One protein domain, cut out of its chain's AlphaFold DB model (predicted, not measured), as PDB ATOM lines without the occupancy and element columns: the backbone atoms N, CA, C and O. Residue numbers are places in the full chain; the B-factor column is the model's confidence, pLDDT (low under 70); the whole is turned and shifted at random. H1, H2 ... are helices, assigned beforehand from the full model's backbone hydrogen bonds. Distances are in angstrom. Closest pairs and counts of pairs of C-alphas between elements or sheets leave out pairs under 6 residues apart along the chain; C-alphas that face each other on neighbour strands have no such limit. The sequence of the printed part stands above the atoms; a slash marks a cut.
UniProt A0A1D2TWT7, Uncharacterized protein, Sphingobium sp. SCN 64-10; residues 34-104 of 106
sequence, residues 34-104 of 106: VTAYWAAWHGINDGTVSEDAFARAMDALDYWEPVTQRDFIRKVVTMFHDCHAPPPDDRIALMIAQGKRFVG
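This is residues 34 to 104 of the 106 residues of an uncharacterized protein of Sphingobium sp. SCN 64-10 (UniProt A0A1D2TWT7). Two helical hairpins follow each other along one long axis: H1 and H2 fold back on each other side by side at one end, and H3 and H4 make a looser pair towards the other end. The two pairs meet where the first residue of H1 and residues 61 to 62 of H2 come up to H3, and residues 80 to 86, between H3 and H4, stick out free. The printed part has 71 residues with four named helices, H1, H2, H3 and H4 in that order, and no named strand; the class is all helix. The whole is compact, with a radius of gyration of the C-alphas of 12.6 A, yet elongated in outline, with spans of 43 by 23 by 18 A.

H1, residues 34 to 46, touches H2, residues 51 to 63, at a shallow tilt of 21 degrees, opposite ways, as a hairpin; their closest C-alphas, of Tyr 37 and Ala 57, are 5.0 A apart. H3, residues 69 to 79, only just touches H1, with 3 pairs of C-alphas within 8 A, and of H1 residue 34 alone takes part. The closest C-alphas there are those of Val 34 and Lys 75, 6.4 A apart, and the two helices run the same way at a shallow tilt of 21 degrees. H2 touches H3 with residues 61 to 62 alone; the closest C-alphas, of Leu 61 and Lys 75, are 6.9 A apart. H2 and H3 form a hairpin, opposite ways at 36 degrees, only just a steep tilt. H4, residues 89 to 103, only just touches H3, with 3 pairs of C-alphas within 8 A and with residues 98 to 102 of H4 alone. This is a hairpin too, opposite ways at a shallow tilt of 26 degrees, its closest C-alphas those of Gln 69 and Phe 102 at 6.3 A. H3 is the hub, touching three helices. H2 and H4 are close but not clearly touching, with the C-alphas of Asp 62 and Arg 91 closest at 6.7 A, and H1 and H4 are apart. In H1, H2 and H3 every O i to N i+4 pair is within hydrogen-bond range; in H4 10 of 11 are.

H1 begins at C-alpha 34 at (-19.529, -32.799, 36.279) and is 18.5 A long. H2 is 18.4 A long and H3 15.4 A. H4, the longest, covers 21.1 A and ends at C-alpha 103 at (-12.914, -19.993, 52.291).

The C-alphas farthest apart, of Gly 47 and Gly 104, are 42.9 A apart. The printed part has no cut. The links from H1 to H2 and from H2 to H3 are tight, and that from H3 to H4 is short. The mean pLDDT of the printed part is 88.2, and residues 82 to 86 are under 70.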
ATOM      1  N   VAL A  34     -20.474 -31.739  35.897       92.44
ATOM      2  CA  VAL A  34     -19.529 -32.799  36.279       92.44
ATOM      3  C   VAL A  34     -19.955 -34.150  35.701       92.44
ATOM      4  O   VAL A  34     -19.143 -34.882  35.143       92.44
ATOM      5  N   THR A  35     -21.235 -34.502  35.811       92.19
ATOM      6  CA  THR A  35     -21.774 -35.747  35.246       92.19
ATOM      7  C   THR A  35     -21.738 -35.733  33.719       92.19
ATOM      8  O   THR A  35     -21.399 -36.748  33.113       92.19
ATOM      9  N   ALA A  36     -22.051 -34.593  33.098       91.94
ATOM     10  CA  ALA A  36     -21.977 -34.418  31.652       91.94
ATOM     11  C   ALA A  36     -20.541 -34.596  31.136       91.94
ATOM     12  O   ALA A  36     -20.339 -35.304  30.151       91.94
ATOM     13  N   TYR A  37     -19.551 -34.026  31.834       92.06
ATOM     14  CA  TYR A  37     -18.136 -34.227  31.529       92.06
ATOM     15  C   TYR A  37     -17.759 -35.709  31.572       92.06
ATOM     16  O   TYR A  37     -17.224 -36.222  30.596       92.06
ATOM     17  N   TRP A  38     -18.085 -36.424  32.654       91.94
ATOM     18  CA  TRP A  38     -17.721 -37.840  32.780       91.94
ATOM     19  C   TRP A  38     -18.380 -38.719  31.718       91.94
ATOM     20  O   TRP A  38     -17.729 -39.596  31.153       91.94
ATOM     21  N   ALA A  39     -19.650 -38.464  31.401       92.06
ATOM     22  CA  ALA A  39     -20.334 -39.161  30.317       92.06
ATOM     23  C   ALA A  39     -19.656 -38.900  28.962       92.06
ATOM     24  O   ALA A  39     -19.446 -39.835  28.194       92.06
ATOM     25  N   ALA A  40     -19.266 -37.652  28.688       91.19
ATOM     26  CA  ALA A  40     -18.573 -37.296  27.457       91.19
ATOM     27  C   ALA A  40     -17.138 -37.847  27.403       91.19
ATOM     28  O   ALA A  40     -16.702 -38.273  26.341       91.19
ATOM     29  N   TRP A  41     -16.428 -37.899  28.533       91.00
ATOM     30  CA  TRP A  41     -15.098 -38.499  28.651       91.00
ATOM     31  C   TRP A  41     -15.125 -39.999  28.351       91.00
ATOM     32  O   TRP A  41     -14.314 -40.501  27.578       91.00
ATOM     33  N   HIS A  42     -16.077 -40.738  28.921       91.00
ATOM     34  CA  HIS A  42     -16.240 -42.149  28.569       91.00
ATOM     35  C   HIS A  42     -16.667 -42.306  27.106       91.00
ATOM     36  O   HIS A  42     -16.082 -43.115  26.390       91.00
ATOM     37  N   GLY A  43     -17.595 -41.460  26.658       92.44
ATOM     38  CA  GLY A  43     -18.126 -41.475  25.302       92.44
ATOM     39  C   GLY A  43     -17.107 -41.158  24.200       92.44
ATOM     40  O   GLY A  43     -17.192 -41.670  23.089       92.44
ATOM     41  N   ILE A  44     -16.130 -40.285  24.459       90.25
ATOM     42  CA  ILE A  44     -15.087 -39.988  23.467       90.25
ATOM     43  C   ILE A  44     -14.084 -41.147  23.376       90.25
ATOM     44  O   ILE A  44     -13.601 -41.465  22.294       90.25
ATOM     45  N   ASN A  45     -13.826 -41.831  24.497       86.44
ATOM     46  CA  ASN A  45     -12.924 -42.983  24.558       86.44
ATOM     47  C   ASN A  45     -13.538 -44.268  23.973       86.44
ATOM     48  O   ASN A  45     -12.803 -45.125  23.487       86.44
ATOM     49  N   ASP A  46     -14.864 -44.416  24.009       92.50
ATOM     50  CA  ASP A  46     -15.581 -45.547  23.403       92.50
ATOM     51  C   ASP A  46     -16.085 -45.263  21.969       92.50
ATOM     52  O   ASP A  46     -16.617 -46.158  21.309       92.50
ATOM     53  N   GLY A  47     -15.888 -44.036  21.471       91.44
ATOM     54  CA  GLY A  47     -16.289 -43.599  20.132       91.44
ATOM     55  C   GLY A  47     -17.786 -43.308  19.967       91.44
ATOM     56  O   GLY A  47     -18.257 -43.182  18.837       91.44
ATOM     57  N   THR A  48     -18.551 -43.210  21.058       93.19
ATOM     58  CA  THR A  48     -19.995 -42.911  21.034       93.19
ATOM     59  C   THR A  48     -20.321 -41.418  21.093       93.19
ATOM     60  O   THR A  48     -21.450 -41.020  20.796       93.19
ATOM     61  N   VAL A  49     -19.346 -40.574  21.437       91.50
ATOM     62  CA  VAL A  49     -19.469 -39.111  21.522       91.50
ATOM     63  C   VAL A  49     -18.459 -38.461  20.579       91.50
ATOM     64  O   VAL A  49     -17.330 -38.920  20.452       91.50
ATOM     65  N   SER A  50     -18.862 -37.386  19.895       93.50
ATOM     66  CA  SER A  50     -17.958 -36.628  19.022       93.50
ATOM     67  C   SER A  50     -17.019 -35.716  19.815       93.50
ATOM     68  O   SER A  50     -17.359 -35.269  20.913       93.50
ATOM     69  N   GLU A  51     -15.880 -35.352  19.223       90.31
ATOM     70  CA  GLU A  51     -14.948 -34.372  19.807       90.31
ATOM     71  C   GLU A  51     -15.652 -33.053  20.165       90.31
ATOM     72  O   GLU A  51     -15.480 -32.546  21.269       90.31
ATOM     73  N   ASP A  52     -16.538 -32.550  19.298       92.00
ATOM     74  CA  ASP A  52     -17.328 -31.342  19.567       92.00
ATOM     75  C   ASP A  52     -18.240 -31.474  20.795       92.00
ATOM     76  O   ASP A  52     -18.477 -30.511  21.526       92.00
ATOM     77  N   ALA A  53     -18.824 -32.654  21.003       88.81
ATOM     78  CA  ALA A  53     -19.689 -32.899  22.150       88.81
ATOM     79  C   ALA A  53     -18.877 -32.999  23.445       88.81
ATOM     80  O   ALA A  53     -19.315 -32.472  24.468       88.81
ATOM     81  N   PHE A  54     -17.681 -33.583  23.380       90.19
ATOM     82  CA  PHE A  54     -16.728 -33.555  24.481       90.19
ATOM     83  C   PHE A  54     -16.264 -32.122  24.794       90.19
ATOM     84  O   PHE A  54     -16.374 -31.693  25.940       90.19
ATOM     85  N   ALA A  55     -15.884 -31.335  23.782       89.38
ATOM     86  CA  ALA A  55     -15.491 -29.932  23.938       89.38
ATOM     87  C   ALA A  55     -16.573 -29.080  24.619       89.38
ATOM     88  O   ALA A  55     -16.284 -28.341  25.558       89.38
ATOM     89  N   ARG A  56     -17.844 -29.248  24.231       90.62
ATOM     90  CA  ARG A  56     -18.964 -28.562  24.899       90.62
ATOM     91  C   ARG A  56     -19.130 -28.967  26.363       90.62
ATOM     92  O   ARG A  56     -19.508 -28.126  27.174       90.62
ATOM     93  N   ALA A  57     -18.886 -30.231  26.708       90.62
ATOM     94  CA  ALA A  57     -18.961 -30.689  28.093       90.62
ATOM     95  C   ALA A  57     -17.826 -30.099  28.946       90.62
ATOM     96  O   ALA A  57     -18.059 -29.734  30.098       90.62
ATOM     97  N   MET A  58     -16.631 -29.945  28.368       88.88
ATOM     98  CA  MET A  58     -15.507 -29.258  29.011       88.88
ATOM     99  C   MET A  58     -15.807 -27.779  29.245       88.88
ATOM    100  O   MET A  58     -15.712 -27.315  30.376       88.88
ATOM    101  N   ASP A  59     -16.258 -27.056  28.218       88.56
ATOM    102  CA  ASP A  59     -16.641 -25.649  28.373       88.56
ATOM    103  C   ASP A  59     -17.757 -25.483  29.416       88.56
ATOM    104  O   ASP A  59     -17.704 -24.581  30.253       88.56
ATOM    105  N   ALA A  60     -18.748 -26.379  29.425       90.62
ATOM    106  CA  ALA A  60     -19.805 -26.356  30.428       90.62
ATOM    107  C   ALA A  60     -19.263 -26.538  31.855       90.62
ATOM    108  O   ALA A  60     -19.707 -25.829  32.755       90.62
ATOM    109  N   LEU A  61     -18.313 -27.455  32.073       90.88
ATOM    110  CA  LEU A  61     -17.661 -27.653  33.371       90.88
ATOM    111  C   LEU A  61     -16.848 -26.420  33.791       90.88
ATOM    112  O   LEU A  61     -16.926 -25.982  34.941       90.88
ATOM    113  N   ASP A  62     -16.102 -25.844  32.857       88.06
ATOM    114  CA  ASP A  62     -15.204 -24.722  33.100       88.06
ATOM    115  C   ASP A  62     -15.951 -23.447  33.504       88.06
ATOM    116  O   ASP A  62     -15.595 -22.799  34.496       88.06
ATOM    117  N   TYR A  63     -17.030 -23.118  32.789       88.44
ATOM    118  CA  TYR A  63     -17.866 -21.948  33.079       88.44
ATOM    119  C   TYR A  63     -18.904 -22.192  34.170       88.44
ATOM    120  O   TYR A  63     -19.587 -21.258  34.594       88.44
ATOM    121  N   TRP A  64     -19.041 -23.429  34.647       91.44
ATOM    122  CA  TRP A  64     -19.984 -23.720  35.710       91.44
ATOM    123  C   TRP A  64     -19.608 -22.998  37.004       91.44
ATOM    124  O   TRP A  64     -18.453 -22.985  37.442       91.44
ATOM    125  N   GLU A  65     -20.624 -22.408  37.623       91.50
ATOM    126  CA  GLU A  65     -20.548 -21.681  38.877       91.50
ATOM    127  C   GLU A  65     -21.044 -22.591  40.014       91.50
ATOM    128  O   GLU A  65     -22.253 -22.810  40.148       91.50
ATOM    129  N   PRO A  66     -20.138 -23.175  40.820       91.56
ATOM    130  CA  PRO A  66     -20.538 -24.069  41.891       91.56
ATOM    131  C   PRO A  66     -21.231 -23.282  43.003       91.56
ATOM    132  O   PRO A  66     -20.709 -22.289  43.503       91.56
ATOM    133  N   VAL A  67     -22.404 -23.762  43.419       91.94
ATOM    134  CA  VAL A  67     -23.212 -23.139  44.485       91.94
ATOM    135  C   VAL A  67     -22.769 -23.615  45.870       91.94
ATOM    136  O   VAL A  67     -22.928 -22.907  46.863       91.94
ATOM    137  N   THR A  68     -22.196 -24.817  45.952       92.94
ATOM    138  CA  THR A  68     -21.777 -25.438  47.212       92.94
ATOM    139  C   THR A  68     -20.283 -25.753  47.217       92.94
ATOM    140  O   THR A  68     -19.677 -25.978  46.169       92.94
ATOM    141  N   GLN A  69     -19.690 -25.859  48.412       93.75
ATOM    142  CA  GLN A  69     -18.305 -26.327  48.573       93.75
ATOM    143  C   GLN A  69     -18.101 -27.717  47.959       93.75
ATOM    144  O   GLN A  69     -17.082 -27.977  47.324       93.75
ATOM    145  N   ARG A  70     -19.092 -28.606  48.109       94.81
ATOM    146  CA  ARG A  70     -19.074 -29.942  47.502       94.81
ATOM    147  C   ARG A  70     -18.965 -29.847  45.985       94.81
ATOM    148  O   ARG A  70     -18.151 -30.544  45.393       94.81
ATOM    149  N   ASP A  71     -19.770 -28.998  45.366       93.94
ATOM    150  CA  ASP A  71     -19.781 -28.801  43.919       93.94
ATOM    151  C   ASP A  71     -18.480 -28.181  43.413       93.94
ATOM    152  O   ASP A  71     -17.933 -28.637  42.410       93.94
ATOM    153  N   PHE A  72     -17.919 -27.231  44.162       94.38
ATOM    154  CA  PHE A  72     -16.605 -26.668  43.865       94.38
ATOM    155  C   PHE A  72     -15.508 -27.736  43.896       94.38
ATOM    156  O   PHE A  72     -14.738 -27.857  42.948       94.38
ATOM    157  N   ILE A  73     -15.479 -28.577  44.933       93.31
ATOM    158  CA  ILE A  73     -14.520 -29.687  45.027       93.31
ATOM    159  C   ILE A  73     -14.703 -30.658  43.854       93.31
ATOM    160  O   ILE A  73     -13.719 -31.083  43.255       93.31
ATOM    161  N   ARG A  74     -15.947 -30.990  43.487       93.62
ATOM    162  CA  ARG A  74     -16.227 -31.868  42.340       93.62
ATOM    163  C   ARG A  74     -15.723 -31.272  41.030       93.62
ATOM    164  O   ARG A  74     -15.149 -32.013  40.237       93.62
ATOM    165  N   LYS A  75     -15.898 -29.965  40.819       91.38
ATOM    166  CA  LYS A  75     -15.345 -29.247  39.665       91.38
ATOM    167  C   LYS A  75     -13.821 -29.369  39.628       91.38
ATOM    168  O   LYS A  75     -13.292 -29.867  38.643       91.38
ATOM    169  N   VAL A  76     -13.142 -29.020  40.724       90.81
ATOM    170  CA  VAL A  76     -11.673 -29.086  40.835       90.81
ATOM    171  C   VAL A  76     -11.162 -30.499  40.551       90.81
ATOM    172  O   VAL A  76     -10.327 -30.684  39.672       90.81
ATOM    173  N   VAL A  77     -11.691 -31.516  41.240       90.62
ATOM    174  CA  VAL A  77     -11.265 -32.911  41.039       90.62
ATOM    175  C   VAL A  77     -11.445 -33.335  39.584       90.62
ATOM    176  O   VAL A  77     -10.567 -33.984  39.031       90.62
ATOM    177  N   THR A  78     -12.557 -32.948  38.960       90.06
ATOM    178  CA  THR A  78     -12.866 -33.328  37.578       90.06
ATOM    179  C   THR A  78     -11.926 -32.652  36.580       90.06
ATOM    180  O   THR A  78     -11.384 -33.327  35.713       90.06
ATOM    181  N   MET A  79     -11.659 -31.352  36.743       86.62
ATOM    182  CA  MET A  79     -10.757 -30.591  35.867       86.62
ATOM    183  C   MET A  79      -9.304 -31.097  35.918       86.62
ATOM    184  O   MET A  79      -8.592 -31.009  34.924       86.62
ATOM    185  N   PHE A  80      -8.863 -31.651  37.054       83.81
ATOM    186  CA  PHE A  80      -7.488 -32.134  37.245       83.81
ATOM    187  C   PHE A  80      -7.331 -33.664  37.201       83.81
ATOM    188  O   PHE A  80      -6.229 -34.156  37.438       83.81
ATOM    189  N   HIS A  81      -8.390 -34.424  36.905       80.31
ATOM    190  CA  HIS A  81      -8.367 -35.887  37.014       80.31
ATOM    191  C   HIS A  81      -7.371 -36.570  36.058       80.31
ATOM    192  O   HIS A  81      -6.695 -37.499  36.481       80.31
ATOM    193  N   ASP A  82      -7.226 -36.104  34.810       65.31
ATOM    194  CA  ASP A  82      -6.442 -36.814  33.776       65.31
ATOM    195  C   ASP A  82      -5.377 -35.957  33.072       65.31
ATOM    196  O   ASP A  82      -5.102 -36.139  31.888       65.31
ATOM    197  N   CYS A  83      -4.738 -35.021  33.785       51.75
ATOM    198  CA  CYS A  83      -3.750 -34.105  33.182       51.75
ATOM    199  C   CYS A  83      -4.290 -33.431  31.911       51.75
ATOM    200  O   CYS A  83      -3.568 -33.278  30.921       51.75
ATOM    201  N   HIS A  84      -5.570 -33.040  31.936       61.88
ATOM    202  CA  HIS A  84      -6.101 -32.166  30.907       61.88
ATOM    203  C   HIS A  84      -5.172 -30.957  30.788       61.88
ATOM    204  O   HIS A  84      -4.604 -30.517  31.799       61.88
ATOM    205  N   ALA A  85      -4.977 -30.448  29.566       64.50
ATOM    206  CA  ALA A  85      -4.275 -29.183  29.408       64.50
ATOM    207  C   ALA A  85      -4.905 -28.203  30.407       64.50
ATOM    208  O   ALA A  85      -6.139 -28.148  30.472       64.50
ATOM    209  N   PRO A  86      -4.096 -27.533  31.250       64.44
ATOM    210  CA  PRO A  86      -4.653 -26.640  32.241       64.44
ATOM    211  C   PRO A  86      -5.610 -25.686  31.521       64.44
ATOM    212  O   PRO A  86      -5.292 -25.242  30.409       64.44
ATOM    213  N   PRO A  87      -6.788 -25.417  32.109       74.81
ATOM    214  CA  PRO A  87      -7.712 -24.458  31.538       74.81
ATOM    215  C   PRO A  87      -6.955 -23.163  31.229       74.81
ATOM    216  O   PRO A  87      -6.020 -22.831  31.965       74.81
ATOM    217  N   PRO A  88      -7.348 -22.418  30.186       80.12
ATOM    218  CA  PRO A  88      -6.845 -21.071  29.951       80.12
ATOM    219  C   PRO A  88      -6.742 -20.238  31.244       80.12
ATOM    220  O   PRO A  88      -7.560 -20.390  32.156       80.12
ATOM    221  N   ASP A  89      -5.730 -19.368  31.339       83.12
ATOM    222  CA  ASP A  89      -5.387 -18.636  32.574       83.12
ATOM    223  C   ASP A  89      -6.579 -17.879  33.191       83.12
ATOM    224  O   ASP A  89      -6.718 -17.802  34.415       83.12
ATOM    225  N   ASP A  90      -7.482 -17.358  32.358       82.31
ATOM    226  CA  ASP A  90      -8.722 -16.698  32.775       82.31
ATOM    227  C   ASP A  90      -9.678 -17.650  33.512       82.31
ATOM    228  O   ASP A  90     -10.312 -17.265  34.499       82.31
ATOM    229  N   ARG A  91      -9.734 -18.919  33.102       82.94
ATOM    230  CA  ARG A  91     -10.558 -19.956  33.737       82.94
ATOM    231  C   ARG A  91      -9.961 -20.420  35.064       82.94
ATOM    232  O   ARG A  91     -10.697 -20.653  36.026       82.94
ATOM    233  N   ILE A  92      -8.631 -20.476  35.164       85.94
ATOM    234  CA  ILE A  92      -7.939 -20.707  36.441       85.94
ATOM    235  C   ILE A  92      -8.230 -19.554  37.410       85.94
ATOM    236  O   ILE A  92      -8.578 -19.799  38.566       85.94
ATOM    237  N   ALA A  93      -8.156 -18.303  36.946       89.50
ATOM    238  CA  ALA A  93      -8.478 -17.132  37.760       89.50
ATOM    239  C   ALA A  93      -9.935 -17.155  38.259       89.50
ATOM    240  O   ALA A  93     -10.181 -16.892  39.441       89.50
ATOM    241  N   LEU A  94     -10.888 -17.539  37.401       88.94
ATOM    242  CA  LEU A  94     -12.291 -17.722  37.781       88.94
ATOM    243  C   LEU A  94     -12.444 -18.784  38.877       88.94
ATOM    244  O   LEU A  94     -13.102 -18.542  39.887       88.94
ATOM    245  N   MET A  95     -11.807 -19.943  38.719       89.31
ATOM    246  CA  MET A  95     -11.863 -21.022  39.706       89.31
ATOM    247  C   MET A  95     -11.237 -20.612  41.048       89.31
ATOM    248  O   MET A  95     -11.786 -20.923  42.106       89.31
ATOM    249  N   ILE A  96     -10.127 -19.868  41.033       91.06
ATOM    250  CA  ILE A  96      -9.525 -19.309  42.253       91.06
ATOM    251  C   ILE A  96     -10.503 -18.345  42.934       91.06
ATOM    252  O   ILE A  96     -10.706 -18.440  44.144       91.06
ATOM    253  N   ALA A  97     -11.147 -17.450  42.180       92.56
ATOM    254  CA  ALA A  97     -12.151 -16.535  42.724       92.56
ATOM    255  C   ALA A  97     -13.357 -17.288  43.322       92.56
ATOM    256  O   ALA A  97     -13.837 -16.950  44.408       92.56
ATOM    257  N   GLN A  98     -13.808 -18.357  42.659       92.56
ATOM    258  CA  GLN A  98     -14.850 -19.243  43.176       92.56
ATOM    259  C   GLN A  98     -14.427 -19.880  44.507       92.56
ATOM    260  O   GLN A  98     -15.204 -19.842  45.463       92.56
ATOM    261  N   GLY A  99     -13.196 -20.392  44.593       93.38
ATOM    262  CA  GLY A  99     -12.630 -20.991  45.802       93.38
ATOM    263  C   GLY A  99     -12.502 -20.004  46.961       93.38
ATOM    264  O   GLY A  99     -12.923 -20.319  48.074       93.38
ATOM    265  N   LYS A 100     -12.021 -18.782  46.698       95.12
ATOM    266  CA  LYS A 100     -11.892 -17.712  47.704       95.12
ATOM    267  C   LYS A 100     -13.205 -17.406  48.417       95.12
ATOM    268  O   LYS A 100     -13.217 -17.273  49.639       95.12
ATOM    269  N   ARG A 101     -14.333 -17.386  47.697       94.50
ATOM    270  CA  ARG A 101     -15.659 -17.200  48.320       94.50
ATOM    271  C   ARG A 101     -16.009 -18.310  49.307       94.50
ATOM    272  O   ARG A 101     -16.621 -18.031  50.331       94.50
ATOM    273  N   PHE A 102     -15.606 -19.550  49.036       92.75
ATOM    274  CA  PHE A 102     -15.890 -20.680  49.920       92.75
ATOM    275  C   PHE A 102     -14.999 -20.748  51.163       92.75
ATOM    276  O   PHE A 102     -15.401 -21.393  52.132       92.75
ATOM    277  N   VAL A 103     -13.835 -20.091  51.143       93.00
ATOM    278  CA  VAL A 103     -12.914 -19.993  52.291       93.00
ATOM    279  C   VAL A 103     -12.981 -18.643  53.019       93.00
ATOM    280  O   VAL A 103     -12.312 -18.472  54.032       93.00
ATOM    281  N   GLY A 104     -13.818 -17.707  52.556       90.75
ATOM    282  CA  GLY A 104     -14.021 -16.402  53.197       90.75
ATOM    283  C   GLY A 104     -12.981 -15.333  52.837       90.75
ATOM    284  O   GLY A 104     -12.788 -14.395  53.602       90.75
TER     285      GLY A 104